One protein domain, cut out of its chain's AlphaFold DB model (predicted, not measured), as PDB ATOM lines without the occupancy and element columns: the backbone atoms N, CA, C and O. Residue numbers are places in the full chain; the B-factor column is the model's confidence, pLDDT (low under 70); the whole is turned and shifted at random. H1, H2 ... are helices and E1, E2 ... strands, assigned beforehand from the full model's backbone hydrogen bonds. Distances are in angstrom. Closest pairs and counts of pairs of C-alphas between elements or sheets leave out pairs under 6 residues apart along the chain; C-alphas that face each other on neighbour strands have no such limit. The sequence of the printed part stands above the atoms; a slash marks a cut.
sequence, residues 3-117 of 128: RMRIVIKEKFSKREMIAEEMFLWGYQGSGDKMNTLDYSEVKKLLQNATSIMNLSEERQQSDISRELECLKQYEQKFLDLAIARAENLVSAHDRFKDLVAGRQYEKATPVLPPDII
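Overview. This is residues 3 to 117 of the 128 residues of an uncharacterized protein of Candidatus Magnetoglobus multicellularis str. Araruama (UniProt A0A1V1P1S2). A small, strongly twisted sheet of three strands has one long helix, H3, slanting over one face, with the other face bare; beyond one end of this slab the chain makes a loose, open loop with H1 and H2 on separate sides of it. Residues 47 to 66, of which 57 to 66 belong to H2, stand free and lengthen the whole. The printed part has 115 residues, with three named helices and three named strands in the order E1, E2, H1, H2, H3, E3, of the mixed class, helices and strands. The sheet runs E2, E1, E3, with antiparallel neighbours. The whole is loose, with a radius of gyration of the C-alphas of 18.7 A, and a rod in outline, spanning 58 by 26 by 26 A.

Arrangement. In the sheet, E1, residues 3 to 10, is the inner strand, between the edge strands E2, residues 16 to 23, and E3, residues 105 to 116. E1 and E2 form a hairpin at 153 degrees between directions, with N 6 and O 19 within hydrogen-bond range at 2.8 A. E1 and E3 are antiparallel at 162 degrees, with N 7 and O 109 within hydrogen-bond range at 2.8 A. E3 bends by 60 degrees at residue 113. H3, residues 75 to 97, is on the sheet at a height over the sheet of 7.5 A, making two layers, a helix on one face of a sheet. It lies over E1 and E3, slantwise to the strands, at 41 degrees to E1 on the local plane. The closest C-alphas of H3 and E3 are those of Ala 86 and Ala 108, 5.5 A apart. E2 and H3 are near each other, with 7 pairs of C-alphas within 10 A. H2, residues 57 to 72, and H3 meet only through their link. H1, residues 39 to 48, is apart from both H2 and H3, and neither H1 nor H2 is on the sheet. In H1 and H3 every O i to N i+4 pair is within hydrogen-bond range; in H2 11 of 12 are.

Along the chain. E1 begins at C-alpha 3 (100.536, 106.442, 152.666) and is 22.7 A long; E2 is 22.0 A long. H1 measures 14.1 A and H2 23.3 A. H3 runs 33.5 A from C-alpha 75 (92.811, 112.703, 162.366). E3 measures 27.9 A and ends at C-alpha 116 (94.274, 107.918, 152.692).

Size, cuts and confidence. The C-alphas farthest apart are those of Ser 56 and Ala 101, 59.2 A. The printed part has no cut. The link from E2 to H1 is long, with 15 residues; in it residues 27 to 28 pair antiparallel with residues 35 to 36. Mean pLDDT of the printed part is 84.6; it is under 70 at residue 11 and residues 93 to 106.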
ATOM      1  N   ARG A   3      99.172 106.164 153.108       94.50
ATOM      2  CA  ARG A   3     100.536 106.442 152.666       94.50
ATOM      3  C   ARG A   3     101.150 107.463 153.608       94.50
ATOM      4  O   ARG A   3     100.688 108.600 153.705       94.50
ATOM      5  N   MET A   4     102.228 107.049 154.251       92.69
ATOM      6  CA  MET A   4     103.050 107.889 155.106       92.69
ATOM      7  C   MET A   4     104.252 108.353 154.294       92.69
ATOM      8  O   MET A   4     104.910 107.543 153.642       92.69
ATOM      9  N   ARG A   5     104.551 109.648 154.339       93.38
ATOM     10  CA  ARG A   5     105.756 110.223 153.735       93.38
ATOM     11  C   ARG A   5     106.605 110.811 154.843       93.38
ATOM     12  O   ARG A   5     106.093 111.546 155.681       93.38
ATOM     13  N   ILE A   6     107.883 110.469 154.873       90.88
ATOM     14  CA  ILE A   6     108.803 110.874 155.933       90.88
ATOM     15  C   ILE A   6     110.023 111.510 155.279       90.88
ATOM     16  O   ILE A   6     110.715 110.875 154.487       90.88
ATOM     17  N   VAL A   7     110.289 112.770 155.612       90.12
ATOM     18  CA  VAL A   7     111.468 113.498 155.141       90.12
ATOM     19  C   VAL A   7     112.612 113.251 156.110       90.12
ATOM     20  O   VAL A   7     112.510 113.581 157.290       90.12
ATOM     21  N   ILE A   8     113.707 112.695 155.607       85.62
ATOM     22  CA  ILE A   8     114.939 112.438 156.346       85.62
ATOM     23  C   ILE A   8     115.985 113.464 155.911       85.62
ATOM     24  O   ILE A   8     116.298 113.576 154.723       85.62
ATOM     25  N   LYS A   9     116.553 114.187 156.880       82.50
ATOM     26  CA  LYS A   9     117.637 115.152 156.651       82.50
ATOM     27  C   LYS A   9     118.982 114.585 157.094       82.50
ATOM     28  O   LYS A   9     119.084 113.995 158.171       82.50
ATOM     29  N   GLU A  10     120.012 114.761 156.274       75.75
ATOM     30  CA  GLU A  10     121.391 114.374 156.593       75.75
ATOM     31  C   GLU A  10     122.119 115.526 157.316       75.75
ATOM     32  O   GLU A  10     122.050 116.666 156.875       75.75
ATOM     33  N   LYS A  11     122.844 115.253 158.413       68.69
ATOM     34  CA  LYS A  11     123.458 116.297 159.272       68.69
ATOM     35  C   LYS A  11     124.468 117.189 158.555       68.69
ATOM     36  O   LYS A  11     124.602 118.364 158.878       68.69
ATOM     37  N   PHE A  12     125.233 116.619 157.629       70.38
ATOM     38  CA  PHE A  12     126.370 117.298 156.996       70.38
ATOM     39  C   PHE A  12     126.100 117.699 155.546       70.38
ATOM     40  O   PHE A  12     127.008 118.120 154.834       70.38
ATOM     41  N   SER A  13     124.856 117.560 155.089       71.75
ATOM     42  CA  SER A  13     124.479 117.782 153.700       71.75
ATOM     43  C   SER A  13     123.126 118.472 153.631       71.75
ATOM     44  O   SER A  13     122.221 118.159 154.389       71.75
ATOM     45  N   LYS A  14     122.931 119.362 152.653       74.00
ATOM     46  CA  LYS A  14     121.594 119.909 152.344       74.00
ATOM     47  C   LYS A  14     120.687 118.897 151.630       74.00
ATOM     48  O   LYS A  14     119.652 119.273 151.092       74.00
ATOM     49  N   ARG A  15     121.105 117.631 151.542       78.25
ATOM     50  CA  ARG A  15     120.332 116.570 150.903       78.25
ATOM     51  C   ARG A  15     119.206 116.133 151.827       78.25
ATOM     52  O   ARG A  15     119.424 115.785 152.985       78.25
ATOM     53  N   GLU A  16     118.012 116.118 151.260       82.69
ATOM     54  CA  GLU A  16     116.819 115.563 151.878       82.69
ATOM     55  C   GLU A  16     116.431 114.304 151.107       82.69
ATOM     56  O   GLU A  16     116.502 114.266 149.876       82.69
ATOM     57  N   MET A  17     116.053 113.258 151.833       85.38
ATOM     58  CA  MET A  17     115.517 112.029 151.261       85.38
ATOM     59  C   MET A  17     114.079 111.863 151.729       85.38
ATOM     60  O   MET A  17     113.761 112.174 152.875       85.38
ATOM     61  N   ILE A  18     113.212 111.356 150.860       88.50
ATOM     62  CA  ILE A  18     111.835 111.020 151.219       88.50
ATOM     63  C   ILE A  18     111.729 109.503 151.282       88.50
ATOM     64  O   ILE A  18     112.052 108.815 150.316       88.50
ATOM     65  N   ALA A  19     111.284 108.992 152.423       88.81
ATOM     66  CA  ALA A  19     110.843 107.617 152.576       88.81
ATOM     67  C   ALA A  19     109.314 107.567 152.483       88.81
ATOM     68  O   ALA A  19     108.629 108.395 153.089       88.81
ATOM     69  N   GLU A  20     108.784 106.594 151.744       91.31
ATOM     70  CA  GLU A  20     107.350 106.303 151.708       91.31
ATOM     71  C   GLU A  20     107.068 104.947 152.358       91.31
ATOM     72  O   GLU A  20     107.750 103.961 152.082       91.31
ATOM     73  N   GLU A  21     106.042 104.891 153.206       89.88
ATOM     74  CA  GLU A  21     105.584 103.668 153.869       89.88
ATOM     75  C   GLU A  21     104.072 103.509 153.676       89.88
ATOM     76  O   GLU A  21     103.304 104.459 153.845       89.88
ATOM     77  N   MET A  22     103.634 102.294 153.341       92.06
ATOM     78  CA  MET A  22     102.216 101.935 153.336       92.06
ATOM     79  C   MET A  22     101.832 101.400 154.711       92.06
ATOM     80  O   MET A  22     102.329 100.358 155.139       92.06
ATOM     81  N   PHE A  23     100.916 102.084 155.386       91.81
ATOM     82  CA  PHE A  23     100.437 101.690 156.700       91.81
ATOM     83  C   PHE A  23      99.005 101.151 156.631       91.81
ATOM     84  O   PHE A  23      98.080 101.795 156.120       91.81
ATOM     85  N   LEU A  24      98.813  99.939 157.154       93.69
ATOM     86  CA  LEU A  24      97.502  99.313 157.262       93.69
ATOM     87  C   LEU A  24      96.935  99.569 158.659       93.69
ATOM     88  O   LEU A  24      97.528  99.180 159.662       93.69
ATOM     89  N   TRP A  25      95.775 100.214 158.694       93.56
ATOM     90  CA  TRP A  25      95.044 100.550 159.906       93.56
ATOM     91  C   TRP A  25      93.570 100.208 159.717       93.56
ATOM     92  O   TRP A  25      93.054 100.328 158.601       93.56
ATOM     93  N   GLY A  26      92.911  99.798 160.797       93.44
ATOM     94  CA  GLY A  26      91.500  99.446 160.792       93.44
ATOM     95  C   GLY A  26      90.897  99.463 162.193       93.44
ATOM     96  O   GLY A  26      91.602  99.479 163.206       93.44
ATOM     97  N   TYR A  27      89.574  99.466 162.232       93.19
ATOM     98  CA  TYR A  27      88.761  99.443 163.441       93.19
ATOM     99  C   TYR A  27      87.532  98.564 163.214       93.19
ATOM    100  O   TYR A  27      87.220  98.188 162.084       93.19
ATOM    101  N   GLN A  28      86.822  98.271 164.297       92.06
ATOM    102  CA  GLN A  28      85.519  97.621 164.276       92.06
ATOM    103  C   GLN A  28      84.522  98.371 165.162       92.06
ATOM    104  O   GLN A  28      84.919  99.094 166.077       92.06
ATOM    105  N   GLY A  29      83.231  98.136 164.932       87.25
ATOM    106  CA  GLY A  29      82.142  98.751 165.692       87.25
ATOM    107  C   GLY A  29      81.646 100.063 165.084       87.25
ATOM    108  O   GLY A  29      82.058 100.465 163.998       87.25
ATOM    109  N   SER A  30      80.718 100.715 165.782       79.25
ATOM    110  CA  SER A  30      80.097 101.974 165.356       79.25
ATOM    111  C   SER A  30      79.781 102.843 166.575       79.25
ATOM    112  O   SER A  30      79.480 102.311 167.649       79.25
ATOM    113  N   GLY A  31      79.840 104.168 166.406       73.44
ATOM    114  CA  GLY A  31      79.615 105.132 167.488       73.44
ATOM    115  C   GLY A  31      80.588 104.932 168.655       73.44
ATOM    116  O   GLY A  31      81.768 104.668 168.446       73.44
ATOM    117  N   ASP A  32      80.078 104.971 169.886       71.00
ATOM    118  CA  ASP A  32      80.890 104.872 171.111       71.00
ATOM    119  C   ASP A  32      81.545 103.495 171.339       71.00
ATOM    120  O   ASP A  32      82.369 103.335 172.238       71.00
ATOM    121  N   LYS A  33      81.197 102.472 170.542       76.25
ATOM    122  CA  LYS A  33      81.772 101.113 170.635       76.25
ATOM    123  C   LYS A  33      82.884 100.853 169.617       76.25
ATOM    124  O   LYS A  33      83.190  99.700 169.316       76.25
ATOM    125  N   MET A  34      83.453 101.907 169.048       82.44
ATOM    126  CA  MET A  34      84.502 101.799 168.045       82.44
ATOM    127  C   MET A  34      85.829 101.403 168.699       82.44
ATOM    128  O   MET A  34      86.308 102.070 169.614       82.44
ATOM    129  N   ASN A  35      86.432 100.313 168.229       88.94
ATOM    130  CA  ASN A  35      87.712  99.827 168.736       88.94
ATOM    131  C   ASN A  35      88.721  99.674 167.599       88.94
ATOM    132  O   ASN A  35      88.409  99.099 166.558       88.94
ATOM    133  N   THR A  36      89.943 100.161 167.811       91.12
ATOM    134  CA  THR A  36      91.046  99.951 166.866       91.12
ATOM    135  C   THR A  36      91.478  98.491 166.896       91.12
ATOM    136  O   THR A  36      91.652  97.920 167.969       91.12
ATOM    137  N   LEU A  37      91.659  97.909 165.716       93.19
ATOM    138  CA  LEU A  37      92.114  96.535 165.552       93.19
ATOM    139  C   LEU A  37      93.638  96.474 165.532       93.19
ATOM    140  O   LEU A  37      94.310  97.443 165.158       93.19
ATOM    141  N   ASP A  38      94.191  95.320 165.897       93.19
ATOM    142  CA  ASP A  38      95.623  95.108 165.742       93.19
ATOM    143  C   ASP A  38      96.004  94.939 164.255       93.19
ATOM    144  O   ASP A  38      95.185  94.592 163.399       93.19
ATOM    145  N   TYR A  39      97.271  95.185 163.913       91.00
ATOM    146  CA  TYR A  39      97.726  95.075 162.520       91.00
ATOM    147  C   TYR A  39      97.503  93.671 161.930       91.00
ATOM    148  O   TYR A  39      97.201  93.534 160.743       91.00
ATOM    149  N   SER A  40      97.665  92.623 162.741       94.44
ATOM    150  CA  SER A  40      97.536  91.236 162.298       94.44
ATOM    151  C   SER A  40      96.088  90.880 161.957       94.44
ATOM    152  O   SER A  40      95.846  90.192 160.968       94.44
ATOM    153  N   GLU A  41      95.129  91.395 162.721       95.12
ATOM    154  CA  GLU A  41      93.693  91.257 162.525       95.12
ATOM    155  C   GLU A  41      93.256  92.004 161.273       95.12
ATOM    156  O   GLU A  41      92.641  91.402 160.395       95.12
ATOM    157  N   VAL A  42      93.648  93.275 161.125       95.56
ATOM    158  CA  VAL A  42      93.322  94.056 159.920       95.56
ATOM    159  C   VAL A  42      93.900  93.385 158.675       95.56
ATOM    160  O   VAL A  42      93.223  93.278 157.653       95.56
ATOM    161  N   LYS A  43      95.139  92.882 158.755       95.31
ATOM    162  CA  LYS A  43      95.773  92.153 157.654       95.31
ATOM    163  C   LYS A  43      95.016  90.868 157.314       95.31
ATOM    164  O   LYS A  43      94.749  90.637 156.139       95.31
ATOM    165  N   LYS A  44      94.647  90.057 158.312       96.12
ATOM    166  CA  LYS A  44      93.851  88.834 158.106       96.12
ATOM    167  C   LYS A  44      92.511  89.148 157.450       96.12
ATOM    168  O   LYS A  44      92.137  88.472 156.500       96.12
ATOM    169  N   LEU A  45      91.815  90.175 157.932       94.69
ATOM    170  CA  LEU A  45      90.539  90.612 157.375       94.69
ATOM    171  C   LEU A  45      90.688  91.034 155.911       94.69
ATOM    172  O   LEU A  45      89.953  90.541 155.065       94.69
ATOM    173  N   LEU A  46      91.678  91.869 155.591       93.38
ATOM    174  CA  LEU A  46      91.910  92.320 154.218       93.38
ATOM    175  C   LEU A  46      92.295  91.171 153.270       93.38
ATOM    176  O   LEU A  46      91.914  91.191 152.105       93.38
ATOM    177  N   GLN A  47      93.057  90.184 153.750       94.75
ATOM    178  CA  GLN A  47      93.517  89.055 152.934       94.75
ATOM    179  C   GLN A  47      92.446  87.981 152.724       94.75
ATOM    180  O   GLN A  47      92.435  87.340 151.677       94.75
ATOM    181  N   ASN A  48      91.578  87.768 153.717       95.19
ATOM    182  CA  ASN A  48      90.658  86.631 153.736       95.19
ATOM    183  C   ASN A  48      89.200  87.019 153.479       95.19
ATOM    184  O   ASN A  48      88.375  86.129 153.287       95.19
ATOM    185  N   ALA A  49      88.849  88.308 153.515       92.81
ATOM    186  CA  ALA A  49      87.487  88.733 153.231       92.81
ATOM    187  C   ALA A  49      87.116  88.413 151.779       92.81
ATOM    188  O   ALA A  49      87.777  88.840 150.834       92.81
ATOM    189  N   THR A  50      86.014  87.688 151.615       91.31
ATOM    190  CA  THR A  50      85.441  87.345 150.313       91.31
ATOM    191  C   THR A  50      84.069  87.976 150.173       91.31
ATOM    192  O   THR A  50      83.242  87.879 151.080       91.31
ATOM    193  N   SER A  51      83.806  88.594 149.021       88.88
ATOM    194  CA  SER A  51      82.472  89.103 148.715       88.88
ATOM    195  C   SER A  51      81.530  87.939 148.414       88.88
ATOM    196  O   SER A  51      81.782  87.160 147.496       88.88
ATOM    197  N   ILE A  52      80.452  87.829 149.188       89.81
ATOM    198  CA  ILE A  52      79.375  86.855 148.956       89.81
ATOM    199  C   ILE A  52      78.255  87.428 148.082       89.81
ATOM    200  O   ILE A  52      77.515  86.682 147.449       89.81
ATOM    201  N   MET A  53      78.125  88.756 148.033       87.94
ATOM    202  CA  MET A  53      77.098  89.445 147.261       87.94
ATOM    203  C   MET A  53      77.526  90.872 146.925       87.94
ATOM    204  O   MET A  53      78.257  91.512 147.680       87.94
ATOM    205  N   ASN A  54      77.005  91.396 145.819       89.12
ATOM    206  CA  ASN A  54      77.159  92.806 145.492       89.12
ATOM    207  C   ASN A  54      76.121  93.647 146.238       89.12
ATOM    208  O   ASN A  54      74.947  93.284 146.327       89.12
ATOM    209  N   LEU A  55      76.562  94.793 146.749       90.56
ATOM    210  CA  LEU A  55      75.685  95.824 147.296       90.56
ATOM    211  C   LEU A  55      75.238  96.763 146.174       90.56
ATOM    212  O   LEU A  55      75.973  96.955 145.204       90.56
ATOM    213  N   SER A  56      74.067  97.387 146.322       94.56
ATOM    214  CA  SER A  56      73.652  98.457 145.410       94.56
ATOM    215  C   SER A  56      74.652  99.616 145.444       94.56
ATOM    216  O   SER A  56      75.259  99.893 146.480       94.56
ATOM    217  N   GLU A  57      74.813 100.312 144.319       94.94
ATOM    218  CA  GLU A  57      75.722 101.463 144.221       94.94
ATOM    219  C   GLU A  57      75.378 102.554 145.241       94.94
ATOM    220  O   GLU A  57      76.265 103.093 145.898       94.94
ATOM    221  N   GLU A  58      74.085 102.815 145.441       96.38
ATOM    222  CA  GLU A  58      73.589 103.771 146.433       96.38
ATOM    223  C   GLU A  58      74.062 103.418 147.851       96.38
ATOM    224  O   GLU A  58      74.558 104.275 148.586       96.38
ATOM    225  N   ARG A  59      73.987 102.133 148.221       93.81
ATOM    226  CA  ARG A  59      74.460 101.666 149.525       93.81
ATOM    227  C   ARG A  59      75.975 101.800 149.650       93.81
ATOM    228  O   ARG A  59      76.443 102.268 150.681       93.81
ATOM    229  N   GLN A  60      76.730 101.446 148.609       93.62
ATOM    230  CA  GLN A  60      78.189 101.604 148.608       93.62
ATOM    231  C   GLN A  60      78.595 103.069 148.830       93.62
ATOM    232  O   GLN A  60      79.448 103.349 149.670       93.62
ATOM    233  N   GLN A  61      77.958 104.012 148.126       95.50
ATOM    234  CA  GLN A  61      78.225 105.447 148.273       95.50
ATOM    235  C   GLN A  61      77.850 105.971 149.662       95.50
ATOM    236  O   GLN A  61      78.606 106.747 150.251       95.50
ATOM    237  N   SER A  62      76.704 105.536 150.193       95.19
ATOM    238  CA  SER A  62      76.256 105.901 151.538       95.19
ATOM    239  C   SER A  62      77.228 105.401 152.610       95.19
ATOM    240  O   SER A  62      77.667 106.186 153.452       95.19
ATOM    241  N   ASP A  63      77.631 104.128 152.539       93.19
ATOM    242  CA  ASP A  63      78.570 103.529 153.489       93.19
ATOM    243  C   ASP A  63      79.946 104.215 153.406       93.19
ATOM    244  O   ASP A  63      80.471 104.642 154.431       93.19
ATOM    245  N   ILE A  64      80.497 104.427 152.203       93.69
ATOM    246  CA  ILE A  64      81.772 105.144 152.019       93.69
ATOM    247  C   ILE A  64      81.707 106.561 152.595       93.69
ATOM    248  O   ILE A  64      82.613 106.966 153.321       93.69
ATOM    249  N   SER A  65      80.641 107.309 152.303       94.19
ATOM    250  CA  SER A  65      80.499 108.692 152.774       94.19
ATOM    251  C   SER A  65      80.416 108.765 154.298       94.19
ATOM    252  O   SER A  65      81.064 109.612 154.913       94.19
ATOM    253  N   ARG A  66      79.667 107.842 154.918       93.00
ATOM    254  CA  ARG A  66      79.563 107.745 156.378       93.00
ATOM    255  C   ARG A  66      80.915 107.442 157.015       93.00
ATOM    256  O   ARG A  66      81.292 108.106 157.978       93.00
ATOM    257  N   GLU A  67      81.646 106.461 156.486       91.62
ATOM    258  CA  GLU A  67      82.941 106.093 157.060       91.62
ATOM    259  C   GLU A  67      83.992 107.192 156.844       91.62
ATOM    260  O   GLU A  67      84.765 107.467 157.756       91.62
ATOM    261  N   LEU A  68      83.998 107.894 155.703       91.38
ATOM    262  CA  LEU A  68      84.881 109.051 155.491       91.38
ATOM    263  C   LEU A  68      84.641 110.169 156.516       91.38
ATOM    264  O   LEU A  68      85.604 110.771 156.989       91.38
ATOM    265  N   GLU A  69      83.385 110.431 156.884       91.56
ATOM    266  CA  GLU A  69      83.068 111.391 157.946       91.56
ATOM    267  C   GLU A  69      83.565 110.898 159.310       91.56
ATOM    268  O   GLU A  69      84.174 111.653 160.067       91.56
ATOM    269  N   CYS A  70      83.379 109.608 159.602       88.69
ATOM    270  CA  CYS A  70      83.862 108.993 160.836       88.69
ATOM    271  C   CYS A  70      85.393 109.068 160.962       88.69
ATOM    272  O   CYS A  70      85.915 109.384 162.031       88.69
ATOM    273  N   LEU A  71      86.131 108.871 159.865       88.38
ATOM    274  CA  LEU A  71      87.594 108.934 159.853       88.38
ATOM    275  C   LEU A  71      88.159 110.302 160.251       88.38
ATOM    276  O   LEU A  71      89.278 110.354 160.760       88.38
ATOM    277  N   LYS A  72      87.405 111.397 160.095       88.62
ATOM    278  CA  LYS A  72      87.837 112.722 160.575       88.62
ATOM    279  C   LYS A  72      88.049 112.742 162.089       88.62
ATOM    280  O   LYS A  72      88.938 113.427 162.577       88.62
ATOM    281  N   GLN A  73      87.307 111.923 162.838       88.25
ATOM    282  CA  GLN A  73      87.482 111.775 164.289       88.25
ATOM    283  C   GLN A  73      88.824 111.116 164.660       88.25
ATOM    284  O   GLN A  73      89.266 111.207 165.803       88.25
ATOM    285  N   TYR A  74      89.491 110.473 163.695       87.69
ATOM    286  CA  TYR A  74      90.779 109.798 163.856       87.69
ATOM    287  C   TYR A  74      91.963 110.605 163.330       87.69
ATOM    288  O   TYR A  74      93.085 110.100 163.357       87.69
ATOM    289  N   GLU A  75      91.749 111.851 162.900       87.75
ATOM    290  CA  GLU A  75      92.811 112.703 162.366       87.75
ATOM    291  C   GLU A  75      93.999 112.776 163.330       87.75
ATOM    292  O   GLU A  75      95.110 112.410 162.950       87.75
ATOM    293  N   GLN A  76      93.757 113.101 164.605       89.88
ATOM    294  CA  GLN A  76      94.817 113.155 165.615       89.88
ATOM    295  C   GLN A  76      95.557 111.818 165.749       89.88
ATOM    296  O   GLN A  76      96.784 111.788 165.793       89.88
ATOM    297  N   LYS A  77      94.835 110.693 165.721       89.00
ATOM    298  CA  LYS A  77      95.448 109.363 165.792       89.00
ATOM    299  C   LYS A  77      96.348 109.085 164.586       89.00
ATOM    300  O   LYS A  77      97.386 108.445 164.737       89.00
ATOM    301  N   PHE A  78      95.979 109.552 163.394       90.56
ATOM    302  CA  PHE A  78      96.823 109.434 162.204       90.56
ATOM    303  C   PHE A  78      98.065 110.321 162.283       90.56
ATOM    304  O   PHE A  78      99.134 109.879 161.856       90.56
ATOM    305  N   LEU A  79      97.959 111.516 162.873       90.31
ATOM    306  CA  LEU A  79      99.118 112.363 163.161       90.31
ATOM    307  C   LEU A  79     100.079 111.659 164.129       90.31
ATOM    308  O   LEU A  79     101.268 111.541 163.833       90.31
ATOM    309  N   ASP A  80      99.561 111.114 165.230       91.06
ATOM    310  CA  ASP A  80     100.360 110.407 166.237       91.06
ATOM    311  C   ASP A  80     101.051 109.171 165.639       91.06
ATOM    312  O   ASP A  80     102.240 108.933 165.861       91.06
ATOM    313  N   LEU A  81     100.332 108.407 164.806       89.62
ATOM    314  CA  LEU A  81     100.895 107.275 164.070       89.62
ATOM    315  C   LEU A  81     102.018 107.713 163.121       89.62
ATOM    316  O   LEU A  81     103.036 107.029 163.034       89.62
ATOM    317  N   ALA A  82     101.865 108.839 162.424       89.44
ATOM    318  CA  ALA A  82     102.892 109.367 161.528       89.44
ATOM    319  C   ALA A  82     104.167 109.768 162.268       89.44
ATOM    320  O   ALA A  82     105.268 109.456 161.811       89.44
ATOM    321  N   ILE A  83     104.014 110.413 163.424       89.50
ATOM    322  CA  ILE A  83     105.130 110.800 164.290       89.50
ATOM    323  C   ILE A  83     105.858 109.552 164.789       89.50
ATOM    324  O   ILE A  83     107.059 109.418 164.554       89.50
ATOM    325  N   ALA A  84     105.130 108.585 165.354       89.75
ATOM    326  CA  ALA A  84     105.717 107.339 165.843       89.75
ATOM    327  C   ALA A  84     106.460 106.564 164.736       89.75
ATOM    328  O   ALA A  84     107.499 105.946 164.975       89.75
ATOM    329  N   ARG A  85     105.955 106.592 163.496       88.69
ATOM    330  CA  ARG A  85     106.617 105.963 162.340       88.69
ATOM    331  C   ARG A  85     107.917 106.673 161.969       88.69
ATOM    332  O   ARG A  85     108.927 106.002 161.766       88.69
ATOM    333  N   ALA A  86     107.918 108.005 161.943       86.44
ATOM    334  CA  ALA A  86     109.129 108.783 161.702       86.44
ATOM    335  C   ALA A  86     110.200 108.530 162.777       86.44
ATOM    336  O   ALA A  86     111.362 108.315 162.436       86.44
ATOM    337  N   GLU A  87     109.817 108.474 164.054       85.62
ATOM    338  CA  GLU A  87     110.734 108.176 165.165       85.62
ATOM    339  C   GLU A  87     111.336 106.770 165.066       85.62
ATOM    340  O   GLU A  87     112.551 106.600 165.196       85.62
ATOM    341  N   ASN A  88     110.512 105.763 164.758       85.38
ATOM    342  CA  ASN A  88     110.984 104.396 164.536       85.38
ATOM    343  C   ASN A  88     111.986 104.317 163.378       85.38
ATOM    344  O   ASN A  88     112.976 103.587 163.466       85.38
ATOM    345  N   LEU A  89     111.760 105.090 162.311       80.44
ATOM    346  CA  LEU A  89     112.666 105.150 161.172       80.44
ATOM    347  C   LEU A  89     114.026 105.746 161.562       80.44
ATOM    348  O   LEU A  89     115.052 105.180 161.186       80.44
ATOM    349  N   VAL A  90     114.051 106.829 162.354       75.69
ATOM    350  CA  VAL A  90     115.304 107.396 162.899       75.69
ATOM    351  C   VAL A  90     116.013 106.374 163.776       75.69
ATOM    352  O   VAL A  90     117.191 106.114 163.561       75.69
ATOM    353  N   SER A  91     115.296 105.738 164.707       76.44
ATOM    354  CA  SER A  91     115.885 104.770 165.637       76.44
ATOM    355  C   SER A  91     116.515 103.571 164.917       76.44
ATOM    356  O   SER A  91     117.608 103.129 165.275       76.44
ATOM    357  N   ALA A  92     115.868 103.061 163.865       72.81
ATOM    358  CA  ALA A  92     116.422 101.989 163.040       72.81
ATOM    359  C   ALA A  92     117.720 102.415 162.328       72.81
ATOM    360  O   ALA A  92     118.660 101.623 162.246       72.81
ATOM    361  N   HIS A  93     117.797 103.665 161.859       67.69
ATOM    362  CA  HIS A  93     119.001 104.210 161.226       67.69
ATOM    363  C   HIS A  93     120.115 104.506 162.239       67.69
ATOM    364  O   HIS A  93     121.279 104.240 161.944       67.69
ATOM    365  N   ASP A  94     119.782 104.982 163.441       61.50
ATOM    366  CA  ASP A  94     120.751 105.189 164.522       61.50
ATOM    367  C   ASP A  94     121.398 103.871 164.962       61.50
ATOM    368  O   ASP A  94     122.600 103.835 165.186       61.50
ATOM    369  N   ARG A  95     120.658 102.756 164.997       60.75
ATOM    370  CA  ARG A  95     121.255 101.423 165.233       60.75
ATOM    371  C   ARG A  95     122.174 100.982 164.092       60.75
ATOM    372  O   ARG A  95     123.148 100.272 164.316       60.75
ATOM    373  N   PHE A  96     121.879 101.404 162.864       53.06
ATOM    374  CA  PHE A  96     122.706 101.121 161.687       53.06
ATOM    375  C   PHE A  96     123.998 101.957 161.652       53.06
ATOM    376  O   PHE A  96     124.981 101.557 161.026       53.06
ATOM    377  N   LYS A  97     124.017 103.093 162.358       52.94
ATOM    378  CA  LYS A  97     125.177 103.981 162.523       52.94
ATOM    379  C   LYS A  97     126.361 103.286 163.197       52.94
ATOM    380  O   LYS A  97     127.497 103.556 162.820       52.94
ATOM    381  N   ASP A  98     126.098 102.382 164.142       54.41
ATOM    382  CA  ASP A  98     127.143 101.612 164.832       54.41
ATOM    383  C   ASP A  98     127.840 100.609 163.895       54.41
ATOM    384  O   ASP A  98     128.966 100.189 164.152       54.41
ATOM    385  N   LEU A  99     127.193 100.256 162.779       53.28
ATOM    386  CA  LEU A  99     127.682  99.274 161.809       53.28
ATOM    387  C   LEU A  99     128.255  99.911 160.533       53.28
ATOM    388  O   LEU A  99     129.051  99.274 159.845       53.28
ATOM    389  N   VAL A 100     127.875 101.150 160.195       50.16
ATOM    390  CA  VAL A 100     128.266 101.812 158.939       50.16
ATOM    391  C   VAL A 100     128.827 103.207 159.221       50.16
ATOM    392  O   VAL A 100     128.104 104.199 159.322       50.16
ATOM    393  N   ALA A 101     130.154 103.298 159.306       50.78
ATOM    394  CA  ALA A 101     130.872 104.562 159.415       50.78
ATOM    395  C   ALA A 101     130.700 105.391 158.127       50.78
ATOM    396  O   ALA A 101     131.391 105.158 157.137       50.78
ATOM    397  N   GLY A 102     129.788 106.371 158.110       53.19
ATOM    398  CA  GLY A 102     129.813 107.365 157.031       53.19
ATOM    399  C   GLY A 102     128.639 108.326 156.882       53.19
ATOM    400  O   GLY A 102     128.845 109.398 156.321       53.19
ATOM    401  N   ARG A 103     127.426 108.011 157.358       55.84
ATOM    402  CA  ARG A 103     126.262 108.904 157.174       55.84
ATOM    403  C   ARG A 103     125.540 109.143 158.491       55.84
ATOM    404  O   ARG A 103     125.085 108.202 159.130       55.84
ATOM    405  N   GLN A 104     125.468 110.406 158.911       59.66
ATOM    406  CA  GLN A 104     124.731 110.815 160.105       59.66
ATOM    407  C   GLN A 104     123.446 111.526 159.685       59.66
ATOM    408  O   GLN A 104     123.500 112.556 159.013       59.66
ATOM    409  N   TYR A 105     122.300 110.997 160.104       64.50
ATOM    410  CA  TYR A 105     120.996 111.621 159.894       64.50
ATOM    411  C   TYR A 105     120.635 112.501 161.095       64.50
ATOM    412  O   TYR A 105     121.007 112.207 162.231       64.50
ATOM    413  N   GLU A 106     119.996 113.640 160.837       64.88
ATOM    414  CA  GLU A 106     119.695 114.646 161.860       64.88
ATOM    415  C   GLU A 106     118.293 114.482 162.425       64.88
ATOM    416  O   GLU A 106     118.089 114.567 163.634       64.88
ATOM    417  N   LYS A 107     117.325 114.274 161.530       72.00
ATOM    418  CA  LYS A 107     115.905 114.281 161.866       72.00
ATOM    419  C   LYS A 107     115.107 113.584 160.771       72.00
ATOM    420  O   LYS A 107     115.325 113.863 159.590       72.00
ATOM    421  N   ALA A 108     114.155 112.738 161.160       82.62
ATOM    422  CA  ALA A 108     113.056 112.341 160.289       82.62
ATOM    423  C   ALA A 108     111.796 113.094 160.717       82.62
ATOM    424  O   ALA A 108     111.472 113.152 161.901       82.62
ATOM    425  N   THR A 109     111.114 113.715 159.762       87.06
ATOM    426  CA  THR A 109     109.890 114.483 160.008       87.06
ATOM    427  C   THR A 109     108.787 113.929 159.110       87.06
ATOM    428  O   THR A 109     108.996 113.865 157.896       87.06
ATOM    429  N   PRO A 110     107.638 113.501 159.658       90.56
ATOM    430  CA  PRO A 110     106.529 113.047 158.832       90.56
ATOM    431  C   PRO A 110     105.910 114.228 158.074       90.56
ATOM    432  O   PRO A 110     105.826 115.342 158.589       90.56
ATOM    433  N   VAL A 111     105.452 113.973 156.854       91.12
ATOM    434  CA  VAL A 111     104.582 114.874 156.097       91.12
ATOM    435  C   VAL A 111     103.151 114.614 156.553       91.12
ATOM    436  O   VAL A 111     102.700 113.468 156.546       91.12
ATOM    437  N   LEU A 112     102.459 115.674 156.971       88.88
ATOM    438  CA  LEU A 112     101.129 115.601 157.569       88.88
ATOM    439  C   LEU A 112     100.098 116.387 156.737       88.88
ATOM    440  O   LEU A 112     100.467 117.405 156.143       88.88
ATOM    441  N   PRO A 113      98.820 115.966 156.750       88.69
ATOM    442  CA  PRO A 113      98.350 114.673 157.256       88.69
ATOM    443  C   PRO A 113      98.774 113.521 156.318       88.69
ATOM    444  O   PRO A 113      99.086 113.761 155.150       88.69
ATOM    445  N   PRO A 114      98.803 112.267 156.797       90.75
ATOM    446  CA  PRO A 114      98.972 111.108 155.925       90.75
ATOM    447  C   PRO A 114      97.900 111.022 154.835       90.75
ATOM    448  O   PRO A 114      96.746 111.383 155.063       90.75
ATOM    449  N   ASP A 115      98.250 110.461 153.676       92.06
ATOM    450  CA  ASP A 115      97.284 110.310 152.587       92.06
ATOM    451  C   ASP A 115      96.465 109.023 152.785       92.06
ATOM    452  O   ASP A 115      97.029 107.930 152.887       92.06
ATOM    453  N   ILE A 116      95.133 109.109 152.775       91.75
ATOM    454  CA  ILE A 116      94.274 107.918 152.692       91.75
ATOM    455  C   ILE A 116      94.238 107.471 151.231       91.75
ATOM    456  O   ILE A 116      93.668 108.144 150.380       91.75
ATOM    457  N   ILE A 117      94.838 106.320 150.943       94.00
ATOM    458  CA  ILE A 117      94.950 105.790 149.572       94.00
ATOM    459  C   ILE A 117      94.016 104.608 149.305       94.00
ATOM    460  O   ILE A 117      93.919 104.133 148.179       94.00
TER     461      ILE A 117